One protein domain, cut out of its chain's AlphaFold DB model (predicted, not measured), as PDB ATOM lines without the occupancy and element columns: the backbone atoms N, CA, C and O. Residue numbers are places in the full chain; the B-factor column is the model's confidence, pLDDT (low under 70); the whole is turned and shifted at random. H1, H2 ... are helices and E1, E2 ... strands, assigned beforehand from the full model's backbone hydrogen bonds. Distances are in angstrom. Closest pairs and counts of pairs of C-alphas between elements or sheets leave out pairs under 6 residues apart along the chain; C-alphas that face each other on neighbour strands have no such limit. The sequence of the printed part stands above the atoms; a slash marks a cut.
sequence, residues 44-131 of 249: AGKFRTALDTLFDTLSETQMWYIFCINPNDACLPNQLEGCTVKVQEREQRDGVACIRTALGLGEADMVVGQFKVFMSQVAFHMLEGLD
ATOM      1  N   ALA A  44     -27.589  24.149   8.766       94.62
ATOM      2  CA  ALA A  44     -26.434  23.513   9.396       94.62
ATOM      3  C   ALA A  44     -25.236  24.469   9.549       94.62
ATOM      4  O   ALA A  44     -24.571  24.455  10.581       94.62
ATOM      5  N   GLY A  45     -24.985  25.329   8.556       94.12
ATOM      6  CA  GLY A  45     -23.932  26.342   8.623       94.12
ATOM      7  C   GLY A  45     -24.201  27.363   9.726       94.12
ATOM      8  O   GLY A  45     -23.317  27.637  10.528       94.12
ATOM      9  N   LYS A  46     -25.446  27.847   9.833       95.00
ATOM     10  CA  LYS A  46     -25.858  28.762  10.911       95.00
ATOM     11  C   LYS A  46     -25.732  28.123  12.294       95.00
ATOM     12  O   LYS A  46     -25.245  28.770  13.212       95.00
ATOM     13  N   PHE A  47     -26.152  26.864  12.434       97.06
ATOM     14  CA  PHE A  47     -26.034  26.121  13.689       97.06
ATOM     15  C   PHE A  47     -24.572  25.942  14.100       97.06
ATOM     16  O   PHE A  47     -24.228  26.199  15.249       97.06
ATOM     17  N   ARG A  48     -23.700  25.582  13.151       94.69
ATOM     18  CA  ARG A  48     -22.263  25.471  13.404       94.69
ATOM     19  C   ARG A  48     -21.666  26.799  13.858       94.69
ATOM     20  O   ARG A  48     -21.027  26.828  14.895       94.69
ATOM     21  N   THR A  49     -21.938  27.891  13.143       95.69
ATOM     22  CA  THR A  49     -21.452  29.221  13.541       95.69
ATOM     23  C   THR A  49     -21.939  29.611  14.938       95.69
ATOM     24  O   THR A  49     -21.168  30.157  15.715       95.69
ATOM     25  N   ALA A  50     -23.192  29.298  15.287       96.69
ATOM     26  CA  ALA A  50     -23.714  29.553  16.628       96.69
ATOM     27  C   ALA A  50     -23.017  28.707  17.711       96.69
ATOM     28  O   ALA A  50     -22.753  29.222  18.795       96.69
ATOM     29  N   LEU A  51     -22.703  27.436  17.426       97.00
ATOM     30  CA  LEU A  51     -21.931  26.584  18.335       97.00
ATOM     31  C   LEU A  51     -20.491  27.069  18.496       97.00
ATOM     32  O   LEU A  51     -19.998  27.070  19.616       97.00
ATOM     33  N   ASP A  52     -19.842  27.502  17.414       95.31
ATOM     34  CA  ASP A  52     -18.476  28.030  17.464       95.31
ATOM     35  C   ASP A  52     -18.428  29.272  18.375       95.31
ATOM     36  O   ASP A  52     -17.660  29.300  19.332       95.31
ATOM     37  N   THR A  53     -19.346  30.234  18.193       96.00
ATOM     38  CA  THR A  53     -19.464  31.390  19.102       96.00
ATOM     39  C   THR A  53     -19.772  30.978  20.546       96.00
ATOM     40  O   THR A  53     -19.228  31.563  21.480       96.00
ATOM     41  N   LEU A  54     -20.631  29.974  20.761       92.75
ATOM     42  CA  LEU A  54     -20.912  29.469  22.104       92.75
ATOM     43  C   LEU A  54     -19.651  28.882  22.752       92.75
ATOM     44  O   LEU A  54     -19.371  29.201  23.902       92.75
ATOM     45  N   PHE A  55     -18.882  28.059  22.039       89.94
ATOM     46  CA  PHE A  55     -17.661  27.468  22.585       89.94
ATOM     47  C   PHE A  55     -16.583  28.511  22.867       89.94
ATOM     48  O   PHE A  55     -15.942  28.413  23.912       89.94
ATOM     49  N   ASP A  56     -16.449  29.530  22.017       90.50
ATOM     50  CA  ASP A  56     -15.550  30.656  22.274       90.50
ATOM     51  C   ASP A  56     -15.923  31.346  23.596       90.50
ATOM     52  O   ASP A  56     -15.090  31.457  24.492       90.50
ATOM     53  N   THR A  57     -17.201  31.697  23.787       91.62
ATOM     54  CA  THR A  57     -17.655  32.337  25.039       91.62
ATOM     55  C   THR A  57     -17.538  31.429  26.264       91.62
ATOM     56  O   THR A  57     -17.198  31.903  27.344       91.62
ATOM     57  N   LEU A  58     -17.789  30.122  26.121       84.81
ATOM     58  CA  LEU A  58     -17.623  29.167  27.220       84.81
ATOM     59  C   LEU A  58     -16.151  29.013  27.615       84.81
ATOM     60  O   LEU A  58     -15.874  28.859  28.803       84.81
ATOM     61  N   SER A  59     -15.223  29.098  26.655       81.19
ATOM     62  CA  SER A  59     -13.780  28.986  26.905       81.19
ATOM     63  C   SER A  59     -13.205  30.140  27.732       81.19
ATOM     64  O   SER A  59     -12.191  29.960  28.397       81.19
ATOM     65  N   GLU A  60     -13.879  31.294  27.744       86.44
ATOM     66  CA  GLU A  60     -13.501  32.466  28.544       86.44
ATOM     67  C   GLU A  60     -13.996  32.392  30.001       86.44
ATOM     68  O   GLU A  60     -13.682  33.268  30.806       86.44
ATOM     69  N   THR A  61     -14.803  31.384  30.356       78.12
ATOM     70  CA  THR A  61     -15.451  31.288  31.674       78.12
ATOM     71  C   THR A  61     -15.012  30.057  32.459       78.12
ATOM     72  O   THR A  61     -14.802  28.981  31.904       78.12
ATOM     73  N   GLN A  62     -14.984  30.175  33.790       64.25
ATOM     74  CA  GLN A  62     -14.841  29.015  34.669       64.25
ATOM     75  C   GLN A  62     -16.090  28.130  34.585       64.25
ATOM     76  O   GLN A  62     -17.172  28.490  35.062       64.25
ATOM     77  N   MET A  63     -15.936  26.953  33.979       73.94
ATOM     78  CA  MET A  63     -17.036  26.019  33.753       73.94
ATOM     79  C   MET A  63     -17.331  25.157  34.983       73.94
ATOM     80  O   MET A  63     -16.461  24.487  35.537       73.94
ATOM     81  N   TRP A  64     -18.612  25.102  35.346       80.94
ATOM     82  CA  TRP A  64     -19.152  24.187  36.347       80.94
ATOM     83  C   TRP A  64     -20.107  23.211  35.666       80.94
ATOM     84  O   TRP A  64     -21.023  23.623  34.954       80.94
ATOM     85  N   TYR A  65     -19.911  21.914  35.891       79.38
ATOM     86  CA  TYR A  65     -20.732  20.876  35.271       79.38
ATOM     87  C   TYR A  65     -21.822  20.404  36.230       79.38
ATOM     88  O   TYR A  65     -21.540  19.973  37.349       79.38
ATOM     89  N   ILE A  66     -23.072  20.452  35.769       86.44
ATOM     90  CA  ILE A  66     -24.223  19.868  36.457       86.44
ATOM     91  C   ILE A  66     -24.700  18.685  35.624       86.44
ATOM     92  O   ILE A  66     -25.163  18.845  34.497       86.44
ATOM     93  N   PHE A  67     -24.579  17.490  36.188       84.75
ATOM     94  CA  PHE A  67     -25.047  16.268  35.555       84.75
ATOM     95  C   PHE A  67     -26.503  16.017  35.934       84.75
ATOM     96  O   PHE A  67     -26.811  15.635  37.063       84.75
ATOM     97  N   CYS A  68     -27.410  16.238  34.987       89.19
ATOM     98  CA  CYS A  68     -28.811  15.872  35.149       89.19
ATOM     99  C   CYS A  68     -28.958  14.352  35.007       89.19
ATOM    100  O   CYS A  68     -28.446  13.769  34.053       89.19
ATOM    101  N   ILE A  69     -29.661  13.718  35.946       90.38
ATOM    102  CA  ILE A  69     -29.975  12.287  35.905       90.38
ATOM    103  C   ILE A  69     -31.479  12.143  35.714       90.38
ATOM    104  O   ILE A  69     -32.252  12.658  36.526       90.38
ATOM    105  N   ASN A  70     -31.896  11.429  34.668       91.75
ATOM    106  CA  ASN A  70     -33.296  11.058  34.503       91.75
ATOM    107  C   ASN A  70     -33.611   9.836  35.389       91.75
ATOM    108  O   ASN A  70     -33.004   8.781  35.167       91.75
ATOM    109  N   PRO A  71     -34.519   9.938  36.381       90.81
ATOM    110  CA  PRO A  71     -34.809   8.829  37.286       90.81
ATOM    111  C   PRO A  71     -35.557   7.675  36.609       90.81
ATOM    112  O   PRO A  71     -35.386   6.532  37.032       90.81
ATOM    113  N   ASN A  72     -36.389   7.954  35.604       93.06
ATOM    114  CA  ASN A  72     -37.121   6.954  34.823       93.06
ATOM    115  C   ASN A  72     -37.633   7.559  33.503       93.06
ATOM    116  O   ASN A  72     -37.898   8.758  33.430       93.06
ATOM    117  N   ASP A  73     -37.834   6.731  32.479       93.44
ATOM    118  CA  ASP A  73     -38.317   7.195  31.164       93.44
ATOM    119  C   ASP A  73     -39.814   7.544  31.152       93.44
ATOM    120  O   ASP A  73     -40.292   8.254  30.269       93.44
ATOM    121  N   ALA A  74     -40.562   7.073  32.151       93.62
ATOM    122  CA  ALA A  74     -41.986   7.351  32.303       93.62
ATOM    123  C   ALA A  74     -42.280   8.732  32.931       93.62
ATOM    124  O   ALA A  74     -43.447   9.097  33.076       93.62
ATOM    125  N   CYS A  75     -41.247   9.490  33.318       89.31
ATOM    126  CA  CYS A  75     -41.343  10.763  34.039       89.31
ATOM    127  C   CYS A  75     -42.245  10.707  35.291       89.31
ATOM    128  O   CYS A  75     -42.892  11.693  35.650       89.31
ATOM    129  N   LEU A  76     -42.305   9.554  35.967       89.94
ATOM    130  CA  LEU A  76     -43.152   9.359  37.142       89.94
ATOM    131  C   LEU A  76     -42.440   9.803  38.430       89.94
ATOM    132  O   LEU A  76     -41.264   9.477  38.629       89.94
ATOM    133  N   PRO A  77     -43.127  10.516  39.341       92.94
ATOM    134  CA  PRO A  77     -42.542  10.895  40.620       92.94
ATOM    135  C   PRO A  77     -42.289   9.657  41.490       92.94
ATOM    136  O   PRO A  77     -43.055   8.696  41.469       92.94
ATOM    137  N   ASN A  78     -41.229   9.697  42.304       90.31
ATOM    138  CA  ASN A  78     -40.854   8.644  43.263       90.31
ATOM    139  C   ASN A  78     -40.552   7.258  42.659       90.31
ATOM    140  O   ASN A  78     -40.464   6.276  43.395       90.31
ATOM    141  N   GLN A  79     -40.349   7.168  41.344       91.44
ATOM    142  CA  GLN A  79     -39.909   5.952  40.668       91.44
ATOM    143  C   GLN A  79     -38.464   6.137  40.197       91.44
ATOM    144  O   GLN A  79     -38.171   7.060  39.443       91.44
ATOM    145  N   LEU A  80     -37.554   5.273  40.651       90.69
ATOM    146  CA  LEU A  80     -36.153   5.289  40.228       90.69
ATOM    147  C   LEU A  80     -35.787   3.956  39.582       90.69
ATOM    148  O   LEU A  80     -35.807   2.903  40.221       90.69
ATOM    149  N   GLU A  81     -35.419   4.016  38.312       92.62
ATOM    150  CA  GLU A  81     -34.961   2.878  37.530       92.62
ATOM    151  C   GLU A  81     -33.441   2.770  37.640       92.62
ATOM    152  O   GLU A  81     -32.681   3.379  36.887       92.62
ATOM    153  N   GLY A  82     -32.975   1.972  38.604       90.12
ATOM    154  CA  GLY A  82     -31.546   1.868  38.916       90.12
ATOM    155  C   GLY A  82     -30.673   1.434  37.731       90.12
ATOM    156  O   GLY A  82     -29.528   1.865  37.631       90.12
ATOM    157  N   CYS A  83     -31.203   0.624  36.808       88.25
ATOM    158  CA  CYS A  83     -30.491   0.247  35.585       88.25
ATOM    159  C   CYS A  83     -30.252   1.456  34.669       88.25
ATOM    160  O   CYS A  83     -29.125   1.652  34.217       88.25
ATOM    161  N   THR A  84     -31.277   2.278  34.446       88.69
ATOM    162  CA  THR A  84     -31.233   3.478  33.596       88.69
ATOM    163  C   THR A  84     -30.285   4.524  34.181       88.69
ATOM    164  O   THR A  84     -29.411   5.042  33.484       88.69
ATOM    165  N   VAL A  85     -30.367   4.746  35.495       89.75
ATOM    166  CA  VAL A  85     -29.467   5.657  36.219       89.75
ATOM    167  C   VAL A  85     -28.014   5.178  36.160       89.75
ATOM    168  O   VAL A  85     -27.110   5.971  35.912       89.75
ATOM    169  N   LYS A  86     -27.767   3.875  36.333       89.94
ATOM    170  CA  LYS A  86     -26.408   3.313  36.285       89.94
ATOM    171  C   LYS A  86     -25.776   3.413  34.893       89.94
ATOM    172  O   LYS A  86     -24.564   3.592  34.787       89.94
ATOM    173  N   VAL A  87     -26.574   3.279  33.831       89.69
ATOM    174  CA  VAL A  87     -26.099   3.488  32.454       89.69
ATOM    175  C   VAL A  87     -25.727   4.955  32.239       89.69
ATOM    176  O   VAL A  87     -24.614   5.207  31.783       89.69
ATOM    177  N   GLN A  88     -26.577   5.901  32.658       88.06
ATOM    178  CA  GLN A  88     -26.270   7.339  32.587       88.06
ATOM    179  C   GLN A  88     -25.006   7.702  33.378       88.06
ATOM    180  O   GLN A  88     -24.163   8.441  32.878       88.06
ATOM    181  N   GLU A  89     -24.823   7.149  34.582       86.94
ATOM    182  CA  GLU A  89     -23.613   7.381  35.380       86.94
ATOM    183  C   GLU A  89     -22.353   6.901  34.644       86.94
ATOM    184  O   GLU A  89     -21.332   7.591  34.611       86.94
ATOM    185  N   ARG A  90     -22.412   5.708  34.041       87.44
ATOM    186  CA  ARG A  90     -21.291   5.168  33.271       87.44
ATOM    187  C   ARG A  90     -20.999   6.020  32.040       87.44
ATOM    188  O   ARG A  90     -19.840   6.335  31.801       87.44
ATOM    189  N   GLU A  91     -22.023   6.408  31.294       87.25
ATOM    190  CA  GLU A  91     -21.872   7.236  30.098       87.25
ATOM    191  C   GLU A  91     -21.270   8.607  30.432       87.25
ATOM    192  O   GLU A  91     -20.341   9.056  29.764       87.25
ATOM    193  N   GLN A  92     -21.709   9.235  31.526       82.81
ATOM    194  CA  GLN A  92     -21.122  10.485  32.013       82.81
ATOM    195  C   GLN A  92     -19.643  10.316  32.395       82.81
ATOM    196  O   GLN A  92     -18.820  11.170  32.060       82.81
ATOM    197  N   ARG A  93     -19.270   9.202  33.040       82.12
ATOM    198  CA  ARG A  93     -17.861   8.876  33.345       82.12
ATOM    199  C   ARG A  93     -17.030   8.658  32.083       82.12
ATOM    200  O   ARG A  93     -15.910   9.163  31.999       82.12
ATOM    201  N   ASP A  94     -17.570   7.933  31.111       84.81
ATOM    202  CA  ASP A  94     -16.916   7.704  29.822       84.81
ATOM    203  C   ASP A  94     -16.754   9.039  29.062       84.81
ATOM    204  O   ASP A  94     -15.721   9.280  28.432       84.81
ATOM    205  N   GLY A  95     -17.699   9.973  29.221       82.25
ATOM    206  CA  GLY A  95     -17.593  11.357  28.751       82.25
ATOM    207  C   GLY A  95     -16.406  12.116  29.354       82.25
ATOM    208  O   GLY A  95     -15.655  12.757  28.621       82.25
ATOM    209  N   VAL A  96     -16.156  11.982  30.661       81.50
ATOM    210  CA  VAL A  96     -14.962  12.565  31.313       81.50
ATOM    211  C   VAL A  96     -13.667  11.977  30.737       81.50
ATOM    212  O   VAL A  96     -12.692  12.699  30.519       81.50
ATOM    213  N   ALA A  97     -13.651  10.678  30.429       78.50
ATOM    214  CA  ALA A  97     -12.513  10.052  29.760       78.50
ATOM    215  C   ALA A  97     -12.338  10.546  28.311       78.50
ATOM    216  O   ALA A  97     -11.208  10.686  27.850       78.50
ATOM    217  N   CYS A  98     -13.425  10.860  27.602       79.12
ATOM    218  CA  CYS A  98     -13.366  11.478  26.276       79.12
ATOM    219  C   CYS A  98     -12.782  12.900  26.337       79.12
ATOM    220  O   CYS A  98     -11.906  13.241  25.542       79.12
ATOM    221  N   ILE A  99     -13.184  13.694  27.338       78.88
ATOM    222  CA  ILE A  99     -12.632  15.035  27.588       78.88
ATOM    223  C   ILE A  99     -11.116  14.968  27.821       78.88
ATOM    224  O   ILE A  99     -10.391  15.807  27.294       78.88
ATOM    225  N   ARG A 100     -10.611  13.933  28.512       80.12
ATOM    226  CA  ARG A 100      -9.160  13.682  28.647       80.12
ATOM    227  C   ARG A 100      -8.446  13.708  27.299       80.12
ATOM    228  O   ARG A 100      -7.434  14.383  27.139       80.12
ATOM    229  N   THR A 101      -8.997  12.962  26.348       76.38
ATOM    230  CA  THR A 101      -8.444  12.809  25.004       76.38
ATOM    231  C   THR A 101      -8.581  14.103  24.206       76.38
ATOM    232  O   THR A 101      -7.640  14.486  23.516       76.38
ATOM    233  N   ALA A 102      -9.709  14.807  24.334       76.44
ATOM    234  CA  ALA A 102      -9.938  16.091  23.666       76.44
ATOM    235  C   ALA A 102      -8.979  17.194  24.152       76.44
ATOM    236  O   ALA A 102      -8.536  18.014  23.353       76.44
ATOM    237  N   LEU A 103      -8.615  17.178  25.438       72.00
ATOM    238  CA  LEU A 103      -7.645  18.102  26.038       72.00
ATOM    239  C   LEU A 103      -6.181  17.672  25.827       72.00
ATOM    240  O   LEU A 103      -5.271  18.348  26.302       72.00
ATOM    241  N   GLY A 104      -5.931  16.547  25.143       76.00
ATOM    242  CA  GLY A 104      -4.580  16.029  24.907       76.00
ATOM    243  C   GLY A 104      -3.849  15.583  26.178       76.00
ATOM    244  O   GLY A 104      -2.624  15.480  26.174       76.00
ATOM    245  N   LEU A 105      -4.579  15.330  27.269       78.44
ATOM    246  CA  LEU A 105      -4.000  14.907  28.541       78.44
ATOM    247  C   LEU A 105      -3.656  13.413  28.488       78.44
ATOM    248  O   LEU A 105      -4.482  12.579  28.108       78.44
ATOM    249  N   GLY A 106      -2.434  13.061  28.890       78.31
ATOM    250  CA  GLY A 106      -1.993  11.671  28.955       78.31
ATOM    251  C   GLY A 106      -2.654  10.873  30.086       78.31
ATOM    252  O   GLY A 106      -3.274  11.412  31.003       78.31
ATOM    253  N   GLU A 107      -2.464   9.552  30.079       79.00
ATOM    254  CA  GLU A 107      -2.939   8.677  31.165       79.00
ATOM    255  C   GLU A 107      -2.252   8.962  32.510       79.00
ATOM    256  O   GLU A 107      -2.839   8.717  33.560       79.00
ATOM    257  N   ALA A 108      -1.033   9.508  32.481       79.88
ATOM    258  CA  ALA A 108      -0.312   9.970  33.668       79.88
ATOM    259  C   ALA A 108      -0.814  11.333  34.183       79.88
ATOM    260  O   ALA A 108      -0.594  11.672  35.345       79.88
ATOM    261  N   ASP A 109      -1.492  12.098  33.326       79.75
ATOM    262  CA  ASP A 109      -1.936  13.465  33.588       79.75
ATOM    263  C   ASP A 109      -3.362  13.537  34.114       79.75
ATOM    264  O   ASP A 109      -3.676  14.429  34.898       79.75
ATOM    265  N   MET A 110      -4.218  12.585  33.730       81.19
ATOM    266  CA  MET A 110      -5.556  12.453  34.294       81.19
ATOM    267  C   MET A 110      -5.993  10.986  34.409       81.19
ATOM    268  O   MET A 110      -6.124  10.256  33.419       81.19
ATOM    269  N   VAL A 111      -6.295  10.574  35.639       83.62
ATOM    270  CA  VAL A 111      -6.765   9.237  36.008       83.62
ATOM    271  C   VAL A 111      -8.187   9.333  36.549       83.62
ATOM    272  O   VAL A 111      -8.436   9.943  37.590       83.62
ATOM    273  N   VAL A 112      -9.135   8.688  35.870       83.69
ATOM    274  CA  VAL A 112     -10.529   8.599  36.325       83.69
ATOM    275  C   VAL A 112     -10.648   7.439  37.318       83.69
ATOM    276  O   VAL A 112     -10.584   6.270  36.941       83.69
ATOM    277  N   GLY A 113     -10.776   7.754  38.607       77.62
ATOM    278  CA  GLY A 113     -11.011   6.780  39.671       77.62
ATOM    279  C   GLY A 113     -12.497   6.470  39.881       77.62
ATOM    280  O   GLY A 113     -13.380   7.006  39.215       77.62
ATOM    281  N   GLN A 114     -12.802   5.611  40.859       75.12
ATOM    282  CA  GLN A 114     -14.185   5.190  41.121       75.12
ATOM    283  C   GLN A 114     -15.098   6.322  41.599       75.12
ATOM    284  O   GLN A 114     -16.272   6.309  41.265       75.12
ATOM    285  N   PHE A 115     -14.589   7.288  42.361       71.56
ATOM    286  CA  PHE A 115     -15.398   8.392  42.906       71.56
ATOM    287  C   PHE A 115     -14.726   9.756  42.751       71.56
ATOM    288  O   PHE A 115     -15.263  10.771  43.183       71.56
ATOM    289  N   LYS A 116     -13.510   9.775  42.204       80.12
ATOM    290  CA  LYS A 116     -12.667  10.961  42.090       80.12
ATOM    291  C   LYS A 116     -11.828  10.852  40.830       80.12
ATOM    292  O   LYS A 116     -11.375   9.760  40.494       80.12
ATOM    293  N   VAL A 117     -11.602  11.983  40.180       84.75
ATOM    294  CA  VAL A 117     -10.610  12.124  39.117       84.75
ATOM    295  C   VAL A 117      -9.332  12.661  39.756       84.75
ATOM    296  O   VAL A 117      -9.385  13.580  40.570       84.75
ATOM    297  N   PHE A 118      -8.198  12.054  39.432       85.44
ATOM    298  CA  PHE A 118      -6.875  12.488  39.867       85.44
ATOM    299  C   PHE A 118      -6.166  13.118  38.679       85.44
ATOM    300  O   PHE A 118      -6.210  12.563  37.585       85.44
ATOM    301  N   MET A 119      -5.512  14.255  38.888       87.69
ATOM    302  CA  MET A 119      -4.784  14.965  37.840       87.69
ATOM    303  C   MET A 119      -3.342  15.208  38.272       87.69
ATOM    304  O   MET A 119      -3.072  15.373  39.465       87.69
ATOM    305  N   SER A 120      -2.415  15.225  37.313       86.44
ATOM    306  CA  SER A 120      -1.057  15.702  37.564       86.44
ATOM    307  C   SER A 120      -1.091  17.205  37.844       86.44
ATOM    308  O   SER A 120      -1.985  17.921  37.398       86.44
ATOM    309  N   GLN A 121      -0.107  17.709  38.585       81.62
ATOM    310  CA  GLN A 121      -0.020  19.139  38.883       81.62
ATOM    311  C   GLN A 121       0.131  19.983  37.605       81.62
ATOM    312  O   GLN A 121      -0.386  21.092  37.532       81.62
ATOM    313  N   VAL A 122       0.795  19.437  36.580       79.50
ATOM    314  CA  VAL A 122       0.917  20.074  35.262       79.50
ATOM    315  C   VAL A 122      -0.436  20.101  34.561       79.50
ATOM    316  O   VAL A 122      -0.836  21.156  34.096       79.50
ATOM    317  N   ALA A 123      -1.175  18.988  34.547       80.94
ATOM    318  CA  ALA A 123      -2.516  18.934  33.968       80.94
ATOM    319  C   ALA A 123      -3.495  19.872  34.680       80.94
ATOM    320  O   ALA A 123      -4.307  20.527  34.035       80.94
ATOM    321  N   PHE A 124      -3.385  19.966  36.005       82.62
ATOM    322  CA  PHE A 124      -4.174  20.879  36.817       82.62
ATOM    323  C   PHE A 124      -3.857  22.338  36.471       82.62
ATOM    324  O   PHE A 124      -4.765  23.089  36.150       82.62
ATOM    325  N   HIS A 125      -2.579  22.716  36.394       78.94
ATOM    326  CA  HIS A 125      -2.189  24.060  35.963       78.94
ATOM    327  C   HIS A 125      -2.387  24.329  34.467       78.94
ATOM    328  O   HIS A 125      -2.442  25.485  34.080       78.94
ATOM    329  N   MET A 126      -2.487  23.316  33.606       71.06
ATOM    330  CA  MET A 126      -2.906  23.495  32.211       71.06
ATOM    331  C   MET A 126      -4.405  23.767  32.129       71.06
ATOM    332  O   MET A 126      -4.822  24.619  31.352       71.06
ATOM    333  N   LEU A 127      -5.195  23.085  32.962       71.25
ATOM    334  CA  LEU A 127      -6.627  23.329  33.089       71.25
ATOM    335  C   LEU A 127      -6.905  24.712  33.704       71.25
ATOM    336  O   LEU A 127      -7.749  25.436  33.197       71.25
ATOM    337  N   GLU A 128      -6.158  25.107  34.738       72.00
ATOM    338  CA  GLU A 128      -6.233  26.447  35.345       72.00
ATOM    339  C   GLU A 128      -5.530  27.524  34.502       72.00
ATOM    340  O   GLU A 128      -5.861  28.697  34.572       72.00
ATOM    341  N   GLY A 129      -4.524  27.164  33.708       62.34
ATOM    342  CA  GLY A 129      -3.733  28.087  32.887       62.34
ATOM    343  C   GLY A 129      -4.386  28.420  31.548       62.34
ATOM    344  O   GLY A 129      -4.061  29.448  30.955       62.34
ATOM    345  N   LEU A 130      -5.335  27.590  31.105       58.44
ATOM    346  CA  LEU A 130      -6.339  27.971  30.113       58.44
ATOM    347  C   LEU A 130      -7.197  29.157  30.600       58.44
ATOM    348  O   LEU A 130      -7.687  29.902  29.761       58.44
ATOM    349  N   ASP A 131      -7.317  29.371  31.917       55.19
ATOM    350  CA  ASP A 131      -8.173  30.406  32.523       55.19
ATOM    351  C   ASP A 131      -7.551  31.818  32.471       55.19
ATOM    352  O   ASP A 131      -8.263  32.812  32.415       55.19
TER     353      ASP A 131
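AT A GLANCE: This is residues 44 to 131 of the 249 residues of an uncharacterized protein of Scleroderma citrinum Foug A (UniProt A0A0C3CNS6). The model is a loose, flat frame: the long helix H2 forms one side, the small hairpin of E1 and E2 sits beside the last part of H2 with H3 following at its end, and the long unnamed stretch of residues 60 to 81 runs past H2 and turns back into its first residue. Residues 44 to 58, in H1, stick out from this body as a free arm. The printed part has 88 residues, with three named helices and two named strands in the order H1, H2, E1, E2, H3; the sheet, in the order E1 - E2, is antiparallel, and the class is mostly helix. The whole is loose, with a radius of gyration of the C-alphas of 16.8 A, and spans 43 by 39 by 20 A.

HOW THE PARTS SIT: Look first at the sheet, where E1, residues 110 to 112, and E2, residues 117 to 119, form a hairpin across a tight link. They are antiparallel, at 167 degrees between their directions, and you will find N 111 and O 118 within hydrogen-bond range at 2.8 A, as are N 118 and O 111 at 2.8 A. Moving outward to H2, residues 82 to 102, find its closest C-alphas to E1, those of Arg 100 and Met 110, 6.8 A apart. On H3, residues 121 to 129, the C-alpha of Ala 123 is the closest to E1, 7.2 A from that of Met 110. H2 and H3 are apart. H1, residues 44 to 59, is apart from H2, E1, E2 and H3. In H1 and H3 every O i to N i+4 pair is within hydrogen-bond range; in H2, 16 of 17 are.

IN THESE COORDINATES: Start at the sheet with C-alpha 110 at (-5.556, 12.453, 34.294); E1 and E2 each measure 6.6 A from first to last C-alpha. Then find C-alpha 82 at (-31.546, 1.868, 38.916); from there H2 runs 30.0 A to C-alpha 102. H3 covers 11.4 A and ends with C-alpha 129 at (-3.733, 28.087, 32.887). For H1, go to C-alpha 44 at (-26.434, 23.513, 9.396), from which the helix runs 22.3 A to C-alpha 59.

THE WHOLE: The two C-alphas farthest apart are those of Leu 76 and Val 122, at 45.4 A. Without residues 44 to 58, which stand free, the body has 73 residues and spans 45 by 26 by 18 A. Follow residues 60 to 81 for the long link from H1 to H2; the link from H2 to E1 is short, and that from E2 to H3 is tight. The printed part has no cut. In the B-factor column, the mean pLDDT of the printed part is 84.1, and residue 62 and residues 129 to 131 are under 70.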